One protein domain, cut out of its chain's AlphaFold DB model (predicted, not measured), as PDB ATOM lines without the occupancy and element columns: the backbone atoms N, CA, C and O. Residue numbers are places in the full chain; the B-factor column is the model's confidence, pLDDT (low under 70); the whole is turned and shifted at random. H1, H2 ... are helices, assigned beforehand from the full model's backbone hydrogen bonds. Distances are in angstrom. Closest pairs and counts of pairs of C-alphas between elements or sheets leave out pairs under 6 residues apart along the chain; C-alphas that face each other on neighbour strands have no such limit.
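This is residues 294 to 356 of the 882 residues of the protein "Carboxypeptidase" of Darwinula stevensoni (UniProt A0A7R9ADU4). A long helix, H2, makes the length of the domain, with H1 folded back beside its first part and H3 folded back along its later part on another side. H4 carries on nearly in the line of H3, after a loop of residues 340 to 349 that swings away from H2. The printed part has 63 residues with four named helices, in the order H1, H2, H3, H4, and no named strand; the class is all helix. It is compact, with a radius of gyration of the C-alphas of 11.6 A, and spans 33 by 24 by 15 A.

Start at H2, residues 307 to 325, the longest helix. H3, residues 329 to 339, touches it, and the closest C-alphas are those of Ala 320 and Ala 332, 4.9 A apart. The two run opposite ways at a shallow tilt of 13 degrees and form a helical hairpin. Next look at H1, residues 295 to 301, which touches H2 at residues 307 to 314 alone; the closest C-alphas, those of Gly 296 and Leu 310, are 4.9 A apart. H1 and H2 are a helical hairpin too, running opposite ways at a shallow tilt of 28 degrees. H4, residues 350 to 355, only just touches H3, with 3 pairs of C-alphas within 8 A, the closest being those of Leu 339 and Tyr 350 at 4.8 A. H3 and H4 run the same way at a shallow tilt of 22 degrees. With these three shallow tilts, the helix packing is mostly aligned, the touching helices running along nearly the same line of direction. H4 is close to H2 but not clearly touching it, the closest C-alphas, those of Glu 309 and Val 354, being 7.5 A apart. H1 is apart from H3 and from H4. In H1, H2, H3 and H4 every O i to N i+4 pair is within hydrogen-bond range.

Find C-alpha 307 at (51.138, 3.803, -41.537); from there H2 runs 26.9 A to C-alpha 325 at (44.565, -21.142, -33.845). H3 runs 15.3 A from Trp 329 to Leu 339. Go back to C-alpha 295 at (43.647, -2.620, -32.918) for the first residue of H1, which measures 9.9 A from first to last C-alpha. H4 measures 8.5 A and ends with C-alpha 355 at (51.344, 6.734, -28.823).

Look to Gly 303 and Lys 327 for the two C-alphas farthest apart, at 33.1 A. The printed part, residues 294 to 356, has no cut. The links from H1 to H2 and from H2 to H3 are tight, with 5 and 3 residues, and the link from H3 to H4 is short, with 10; no link is long. In the B-factor column the mean pLDDT of the printed part is 95.7, and no printed residue is under 70.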
ATOM      1  N   ASN A 294      42.073  -6.502 -33.524       95.50
ATOM      2  CA  ASN A 294      42.071  -5.636 -34.724       95.50
ATOM      3  C   ASN A 294      42.346  -4.151 -34.386       95.50
ATOM      4  O   ASN A 294      41.615  -3.247 -34.807       95.50
ATOM      5  N   TYR A 295      43.354  -3.907 -33.549       97.25
ATOM      6  CA  TYR A 295      43.647  -2.620 -32.918       97.25
ATOM      7  C   TYR A 295      44.369  -1.653 -33.855       97.25
ATOM      8  O   TYR A 295      44.092  -0.455 -33.802       97.25
ATOM      9  N   GLY A 296      45.243  -2.157 -34.733       97.50
ATOM     10  CA  GLY A 296      45.981  -1.344 -35.707       97.50
ATOM     11  C   GLY A 296      45.065  -0.453 -36.546       97.50
ATOM     12  O   GLY A 296      45.214   0.770 -36.543       97.50
ATOM     13  N   ASP A 297      44.064  -1.056 -37.194       97.12
ATOM     14  CA  ASP A 297      43.004  -0.352 -37.932       97.12
ATOM     15  C   ASP A 297      42.351   0.745 -37.082       97.12
ATOM     16  O   ASP A 297      42.258   1.896 -37.506       97.12
ATOM     17  N   TYR A 298      41.897   0.403 -35.872       97.19
ATOM     18  CA  TYR A 298      41.162   1.331 -35.012       97.19
ATOM     19  C   TYR A 298      42.021   2.537 -34.618       97.19
ATOM     20  O   TYR A 298      41.624   3.677 -34.866       97.19
ATOM     21  N   LEU A 299      43.222   2.282 -34.091       98.00
ATOM     22  CA  LEU A 299      44.196   3.300 -33.689       98.00
ATOM     23  C   LEU A 299      44.609   4.197 -34.864       98.00
ATOM     24  O   LEU A 299      44.815   5.398 -34.680       98.00
ATOM     25  N   TYR A 300      44.700   3.642 -36.076       98.31
ATOM     26  CA  TYR A 300      44.980   4.402 -37.293       98.31
ATOM     27  C   TYR A 300      43.805   5.314 -37.685       98.31
ATOM     28  O   TYR A 300      44.019   6.488 -37.986       98.31
ATOM     29  N   GLN A 301      42.561   4.821 -37.633       97.44
ATOM     30  CA  GLN A 301      41.370   5.611 -37.986       97.44
ATOM     31  C   GLN A 301      41.073   6.743 -36.987       97.44
ATOM     32  O   GLN A 301      40.537   7.773 -37.395       97.44
ATOM     33  N   ILE A 302      41.442   6.595 -35.707       95.94
ATOM     34  CA  ILE A 302      41.372   7.687 -34.710       95.94
ATOM     35  C   ILE A 302      42.638   8.567 -34.672       95.94
ATOM     36  O   ILE A 302      42.706   9.507 -33.883       95.94
ATOM     37  N   GLY A 303      43.626   8.305 -35.535       96.31
ATOM     38  CA  GLY A 303      44.812   9.149 -35.715       96.31
ATOM     39  C   GLY A 303      45.909   8.999 -34.654       96.31
ATOM     40  O   GLY A 303      46.805   9.838 -34.605       96.31
ATOM     41  N   MET A 304      45.873   7.952 -33.823       95.62
ATOM     42  CA  MET A 304      46.882   7.712 -32.781       95.62
ATOM     43  C   MET A 304      48.179   7.078 -33.305       95.62
ATOM     44  O   MET A 304      49.204   7.180 -32.635       95.62
ATOM     45  N   ILE A 305      48.159   6.423 -34.474       97.81
ATOM     46  CA  ILE A 305      49.342   5.764 -35.058       97.81
ATOM     47  C   ILE A 305      49.510   6.049 -36.559       97.81
ATOM     48  O   ILE A 305      48.550   6.325 -37.277       97.81
ATOM     49  N   GLY A 306      50.753   5.966 -37.045       98.25
ATOM     50  CA  GLY A 306      51.101   6.133 -38.457       98.25
ATOM     51  C   GLY A 306      50.961   4.853 -39.291       98.25
ATOM     52  O   GLY A 306      50.688   3.769 -38.784       98.25
ATOM     53  N   ARG A 307      51.198   4.957 -40.609       98.25
ATOM     54  CA  ARG A 307      51.138   3.803 -41.537       98.25
ATOM     55  C   ARG A 307      52.197   2.729 -41.263       98.25
ATOM     56  O   ARG A 307      51.982   1.574 -41.615       98.25
ATOM     57  N   LYS A 308      53.348   3.111 -40.704       98.31
ATOM     58  CA  LYS A 308      54.439   2.188 -40.356       98.31
ATOM     59  C   LYS A 308      54.075   1.379 -39.111       98.31
ATOM     60  O   LYS A 308      54.366   0.193 -39.038       98.31
ATOM     61  N   GLU A 309      53.430   2.038 -38.163       98.50
ATOM     62  CA  GLU A 309      52.977   1.481 -36.898       98.50
ATOM     63  C   GLU A 309      51.772   0.563 -37.140       98.50
ATOM     64  O   GLU A 309      51.794  -0.572 -36.681       98.50
ATOM     65  N   LEU A 310      50.804   0.983 -37.971       98.56
ATOM     66  CA  LEU A 310      49.717   0.133 -38.483       98.56
ATOM     67  C   LEU A 310      50.253  -1.184 -39.063       98.56
ATOM     68  O   LEU A 310      49.844  -2.249 -38.625       98.56
ATOM     69  N   ALA A 311      51.234  -1.121 -39.969       98.44
ATOM     70  CA  ALA A 311      51.812  -2.321 -40.582       98.44
ATOM     71  C   ALA A 311      52.523  -3.255 -39.576       98.44
ATOM     72  O   ALA A 311      52.675  -4.443 -39.854       98.44
ATOM     73  N   HIS A 312      52.955  -2.740 -38.417       98.31
ATOM     74  CA  HIS A 312      53.482  -3.567 -37.330       98.31
ATOM     75  C   HIS A 312      52.363  -4.184 -36.484       98.31
ATOM     76  O   HIS A 312      52.438  -5.372 -36.180       98.31
ATOM     77  N   PHE A 313      51.308  -3.425 -36.163       98.44
ATOM     78  CA  PHE A 313      50.091  -3.989 -35.570       98.44
ATOM     79  C   PHE A 313      49.559  -5.133 -36.448       98.44
ATOM     80  O   PHE A 313      49.427  -6.245 -35.952       98.44
ATOM     81  N   ASP A 314      49.393  -4.923 -37.759       98.00
ATOM     82  CA  ASP A 314      48.936  -5.948 -38.708       98.00
ATOM     83  C   ASP A 314      49.766  -7.249 -38.632       98.00
ATOM     84  O   ASP A 314      49.209  -8.349 -38.676       98.00
ATOM     85  N   GLU A 315      51.098  -7.151 -38.528       98.00
ATOM     86  CA  GLU A 315      52.013  -8.298 -38.420       98.00
ATOM     87  C   GLU A 315      51.861  -9.036 -37.078       98.00
ATOM     88  O   GLU A 315      51.728 -10.266 -37.040       98.00
ATOM     89  N   VAL A 316      51.860  -8.290 -35.971       98.19
ATOM     90  CA  VAL A 316      51.798  -8.836 -34.608       98.19
ATOM     91  C   VAL A 316      50.418  -9.436 -34.318       98.19
ATOM     92  O   VAL A 316      50.318 -10.524 -33.749       98.19
ATOM     93  N   GLU A 317      49.348  -8.807 -34.797       97.88
ATOM     94  CA  GLU A 317      47.973  -9.298 -34.699       97.88
ATOM     95  C   GLU A 317      47.756 -10.581 -35.516       97.88
ATOM     96  O   GLU A 317      47.121 -11.526 -35.039       97.88
ATOM     97  N   GLN A 318      48.342 -10.683 -36.715       98.06
ATOM     98  CA  GLN A 318      48.361 -11.938 -37.478       98.06
ATOM     99  C   GLN A 318      49.114 -13.052 -36.732       98.06
ATOM    100  O   GLN A 318      48.677 -14.207 -36.751       98.06
ATOM    101  N   MET A 319      50.207 -12.726 -36.032       98.12
ATOM    102  CA  MET A 319      50.915 -13.684 -35.178       98.12
ATOM    103  C   MET A 319      50.053 -14.129 -33.986       98.12
ATOM    104  O   MET A 319      49.949 -15.330 -33.734       98.12
ATOM    105  N   ALA A 320      49.382 -13.201 -33.297       97.81
ATOM    106  CA  ALA A 320      48.480 -13.506 -32.185       97.81
ATOM    107  C   ALA A 320      47.327 -14.428 -32.623       97.81
ATOM    108  O   ALA A 320      47.137 -15.500 -32.042       97.81
ATOM    109  N   ARG A 321      46.627 -14.089 -33.718       98.19
ATOM    110  CA  ARG A 321      45.557 -14.923 -34.298       98.19
ATOM    111  C   ARG A 321      46.048 -16.322 -34.694       98.19
ATOM    112  O   ARG A 321      45.339 -17.305 -34.478       98.19
ATOM    113  N   LYS A 322      47.271 -16.444 -35.217       98.50
ATOM    114  CA  LYS A 322      47.898 -17.738 -35.540       98.50
ATOM    115  C   LYS A 322      48.231 -18.561 -34.289       98.50
ATOM    116  O   LYS A 322      48.036 -19.775 -34.294       98.50
ATOM    117  N   LEU A 323      48.713 -17.933 -33.218       98.62
ATOM    118  CA  LEU A 323      48.999 -18.612 -31.948       98.62
ATOM    119  C   LEU A 323      47.706 -19.089 -31.263       98.62
ATOM    120  O   LEU A 323      47.666 -20.221 -30.782       98.62
ATOM    121  N   ILE A 324      46.629 -18.298 -31.329       98.44
ATOM    122  CA  ILE A 324      45.268 -18.699 -30.930       98.44
ATOM    123  C   ILE A 324      44.809 -19.953 -31.694       98.44
ATOM    124  O   ILE A 324      44.407 -20.940 -31.078       98.44
ATOM    125  N   GLN A 325      44.927 -19.971 -33.027       98.12
ATOM    126  CA  GLN A 325      44.565 -21.142 -33.845       98.12
ATOM    127  C   GLN A 325      45.375 -22.402 -33.491       98.12
ATOM    128  O   GLN A 325      44.851 -23.514 -33.553       98.12
ATOM    129  N   LEU A 326      46.642 -22.234 -33.102       98.31
ATOM    130  CA  LEU A 326      47.521 -23.315 -32.643       98.31
ATOM    131  C   LEU A 326      47.286 -23.723 -31.176       98.31
ATOM    132  O   LEU A 326      47.914 -24.675 -30.716       98.31
ATOM    133  N   LYS A 327      46.384 -23.039 -30.454       98.12
ATOM    134  CA  LYS A 327      46.133 -23.188 -29.005       98.12
ATOM    135  C   LYS A 327      47.367 -22.928 -28.134       98.12
ATOM    136  O   LYS A 327      47.501 -23.451 -27.033       98.12
ATOM    137  N   GLU A 328      48.268 -22.086 -28.626       98.31
ATOM    138  CA  GLU A 328      49.497 -21.651 -27.958       98.31
ATOM    139  C   GLU A 328      49.198 -20.458 -27.029       98.31
ATOM    140  O   GLU A 328      49.802 -19.391 -27.147       98.31
ATOM    141  N   TRP A 329      48.216 -20.618 -26.129       98.00
ATOM    142  CA  TRP A 329      47.549 -19.524 -25.403       98.00
ATOM    143  C   TRP A 329      48.513 -18.575 -24.696       98.00
ATOM    144  O   TRP A 329      48.456 -17.366 -24.905       98.00
ATOM    145  N   LYS A 330      49.467 -19.128 -23.940       96.69
ATOM    146  CA  LYS A 330      50.502 -18.360 -23.240       96.69
ATOM    147  C   LYS A 330      51.365 -17.516 -24.182       96.69
ATOM    148  O   LYS A 330      51.732 -16.399 -23.830       96.69
ATOM    149  N   LYS A 331      51.667 -18.018 -25.385       97.75
ATOM    150  CA  LYS A 331      52.425 -17.268 -26.398       97.75
ATOM    151  C   LYS A 331      51.559 -16.190 -27.046       97.75
ATOM    152  O   LYS A 331      52.050 -15.094 -27.283       97.75
ATOM    153  N   ALA A 332      50.282 -16.480 -27.311       98.06
ATOM    154  CA  ALA A 332      49.335 -15.479 -27.799       98.06
ATOM    155  C   ALA A 332      49.172 -14.325 -26.791       98.06
ATOM    156  O   ALA A 332      49.178 -13.170 -27.201       98.06
ATOM    157  N   PHE A 333      49.121 -14.631 -25.488       96.31
ATOM    158  CA  PHE A 333      49.053 -13.627 -24.426       96.31
ATOM    159  C   PHE A 333      50.326 -12.775 -24.382       96.31
ATOM    160  O   PHE A 333      50.244 -11.558 -24.427       96.31
ATOM    161  N   GLN A 334      51.510 -13.398 -24.405       95.81
ATOM    162  CA  GLN A 334      52.793 -12.677 -24.440       95.81
ATOM    163  C   GLN A 334      52.943 -11.751 -25.660       95.81
ATOM    164  O   GLN A 334      53.630 -10.736 -25.582       95.81
ATOM    165  N   VAL A 335      52.319 -12.097 -26.790       96.62
ATOM    166  CA  VAL A 335      52.264 -11.242 -27.986       96.62
ATOM    167  C   VAL A 335      51.272 -10.085 -27.807       96.62
ATOM    168  O   VAL A 335      51.550  -8.982 -28.270       96.62
ATOM    169  N   PHE A 336      50.148 -10.314 -27.125       94.56
ATOM    170  CA  PHE A 336      49.132  -9.301 -26.831       94.56
ATOM    171  C   PHE A 336      49.602  -8.274 -25.783       94.56
ATOM    172  O   PHE A 336      49.562  -7.075 -26.052       94.56
ATOM    173  N   ASP A 337      50.144  -8.732 -24.652       93.88
ATOM    174  CA  ASP A 337      50.723  -7.899 -23.585       93.88
ATOM    175  C   ASP A 337      51.841  -6.988 -24.123       93.88
ATOM    176  O   ASP A 337      51.812  -5.769 -23.949       93.88
ATOM    177  N   ALA A 338      52.778  -7.547 -24.898       96.00
ATOM    178  CA  ALA A 338      53.838  -6.760 -25.527       96.00
ATOM    179  C   ALA A 338      53.316  -5.718 -26.542       96.00
ATOM    180  O   ALA A 338      53.986  -4.708 -26.783       96.00
ATOM    181  N   LEU A 339      52.136  -5.939 -27.133       95.81
ATOM    182  CA  LEU A 339      51.507  -5.025 -28.085       95.81
ATOM    183  C   LEU A 339      50.729  -3.902 -27.378       95.81
ATOM    184  O   LEU A 339      50.927  -2.738 -27.735       95.81
ATOM    185  N   LEU A 340      49.891  -4.225 -26.381       92.75
ATOM    186  CA  LEU A 340      48.991  -3.278 -25.705       92.75
ATOM    187  C   LEU A 340      49.266  -3.060 -24.214       92.75
ATOM    188  O   LEU A 340      49.526  -1.915 -23.838       92.75
ATOM    189  N   ASP A 341      49.175  -4.095 -23.377       88.06
ATOM    190  CA  ASP A 341      49.088  -3.923 -21.918       88.06
ATOM    191  C   ASP A 341      50.400  -3.449 -21.285       88.06
ATOM    192  O   ASP A 341      50.461  -2.363 -20.702       88.06
ATOM    193  N   GLY A 342      51.470  -4.222 -21.456       87.06
ATOM    194  CA  GLY A 342      52.797  -3.907 -20.946       87.06
ATOM    195  C   GLY A 342      52.979  -4.189 -19.455       87.06
ATOM    196  O   GLY A 342      53.725  -3.459 -18.799       87.06
ATOM    197  N   ASP A 343      52.290  -5.189 -18.895       81.44
ATOM    198  CA  ASP A 343      52.274  -5.464 -17.452       81.44
ATOM    199  C   ASP A 343      52.995  -6.763 -17.028       81.44
ATOM    200  O   ASP A 343      53.429  -6.857 -15.872       81.44
ATOM    201  N   LYS A 344      53.251  -7.700 -17.960       86.75
ATOM    202  CA  LYS A 344      54.142  -8.866 -17.754       86.75
ATOM    203  C   LYS A 344      55.488  -8.775 -18.488       86.75
ATOM    204  O   LYS A 344      56.293  -9.705 -18.377       86.75
ATOM    205  N   ILE A 345      55.777  -7.670 -19.180       87.81
ATOM    206  CA  ILE A 345      57.069  -7.406 -19.843       87.81
ATOM    207  C   ILE A 345      57.977  -6.419 -19.089       87.81
ATOM    208  O   ILE A 345      57.531  -5.529 -18.369       87.81
ATOM    209  N   ASP A 346      59.289  -6.531 -19.326       88.06
ATOM    210  CA  ASP A 346      60.321  -5.600 -18.842       88.06
ATOM    211  C   ASP A 346      60.348  -4.276 -19.649       88.06
ATOM    212  O   ASP A 346      61.363  -3.908 -20.247       88.06
ATOM    213  N   GLY A 347      59.236  -3.536 -19.699       86.62
ATOM    214  CA  GLY A 347      59.179  -2.240 -20.386       86.62
ATOM    215  C   GLY A 347      57.768  -1.744 -20.715       86.62
ATOM    216  O   GLY A 347      56.791  -2.381 -20.343       86.62
ATOM    217  N   PRO A 348      57.645  -0.596 -21.408       91.06
ATOM    218  CA  PRO A 348      56.376  -0.168 -21.990       91.06
ATOM    219  C   PRO A 348      55.963  -1.088 -23.149       91.06
ATOM    220  O   PRO A 348      56.815  -1.538 -23.919       91.06
ATOM    221  N   SER A 349      54.657  -1.297 -23.323       94.88
ATOM    222  CA  SER A 349      54.092  -1.950 -24.510       94.88
ATOM    223  C   SER A 349      54.376  -1.168 -25.798       94.88
ATOM    224  O   SER A 349      54.684   0.031 -25.769       94.88
ATOM    225  N   TYR A 350      54.229  -1.820 -26.956       96.81
ATOM    226  CA  TYR A 350      54.372  -1.152 -28.250       96.81
ATOM    227  C   TYR A 350      53.416   0.042 -28.382       96.81
ATOM    228  O   TYR A 350      53.866   1.137 -28.723       96.81
ATOM    229  N   PHE A 351      52.137  -0.136 -28.027       95.25
ATOM    230  CA  PHE A 351      51.130   0.928 -27.946       95.25
ATOM    231  C   PHE A 351      51.615   2.125 -27.122       95.25
ATOM    232  O   PHE A 351      51.602   3.258 -27.612       95.25
ATOM    233  N   THR A 352      52.099   1.878 -25.901       93.81
ATOM    234  CA  THR A 352      52.638   2.920 -25.018       93.81
ATOM    235  C   THR A 352      53.794   3.665 -25.689       93.81
ATOM    236  O   THR A 352      53.851   4.894 -25.678       93.81
ATOM    237  N   ASN A 353      54.715   2.924 -26.308       95.38
ATOM    238  CA  ASN A 353      55.929   3.467 -26.904       95.38
ATOM    239  C   ASN A 353      55.683   4.270 -28.198       95.38
ATOM    240  O   ASN A 353      56.453   5.186 -28.481       95.38
ATOM    241  N   VAL A 354      54.638   3.960 -28.981       96.00
ATOM    242  CA  VAL A 354      54.323   4.702 -30.223       96.00
ATOM    243  C   VAL A 354      53.283   5.809 -30.055       96.00
ATOM    244  O   VAL A 354      53.321   6.769 -30.819       96.00
ATOM    245  N   THR A 355      52.382   5.711 -29.072       93.12
ATOM    246  CA  THR A 355      51.344   6.734 -28.823       93.12
ATOM    247  C   THR A 355      51.714   7.720 -27.715       93.12
ATOM    248  O   THR A 355      51.183   8.827 -27.673       93.12
ATOM    249  N   GLY A 356      52.588   7.324 -26.783       90.88
ATOM    250  CA  GLY A 356      52.862   8.073 -25.555       90.88
ATOM    251  C   GLY A 356      51.729   8.047 -24.518       90.88
ATOM    252  O   GLY A 356      51.896   8.633 -23.447       90.88
TER     253      GLY A 356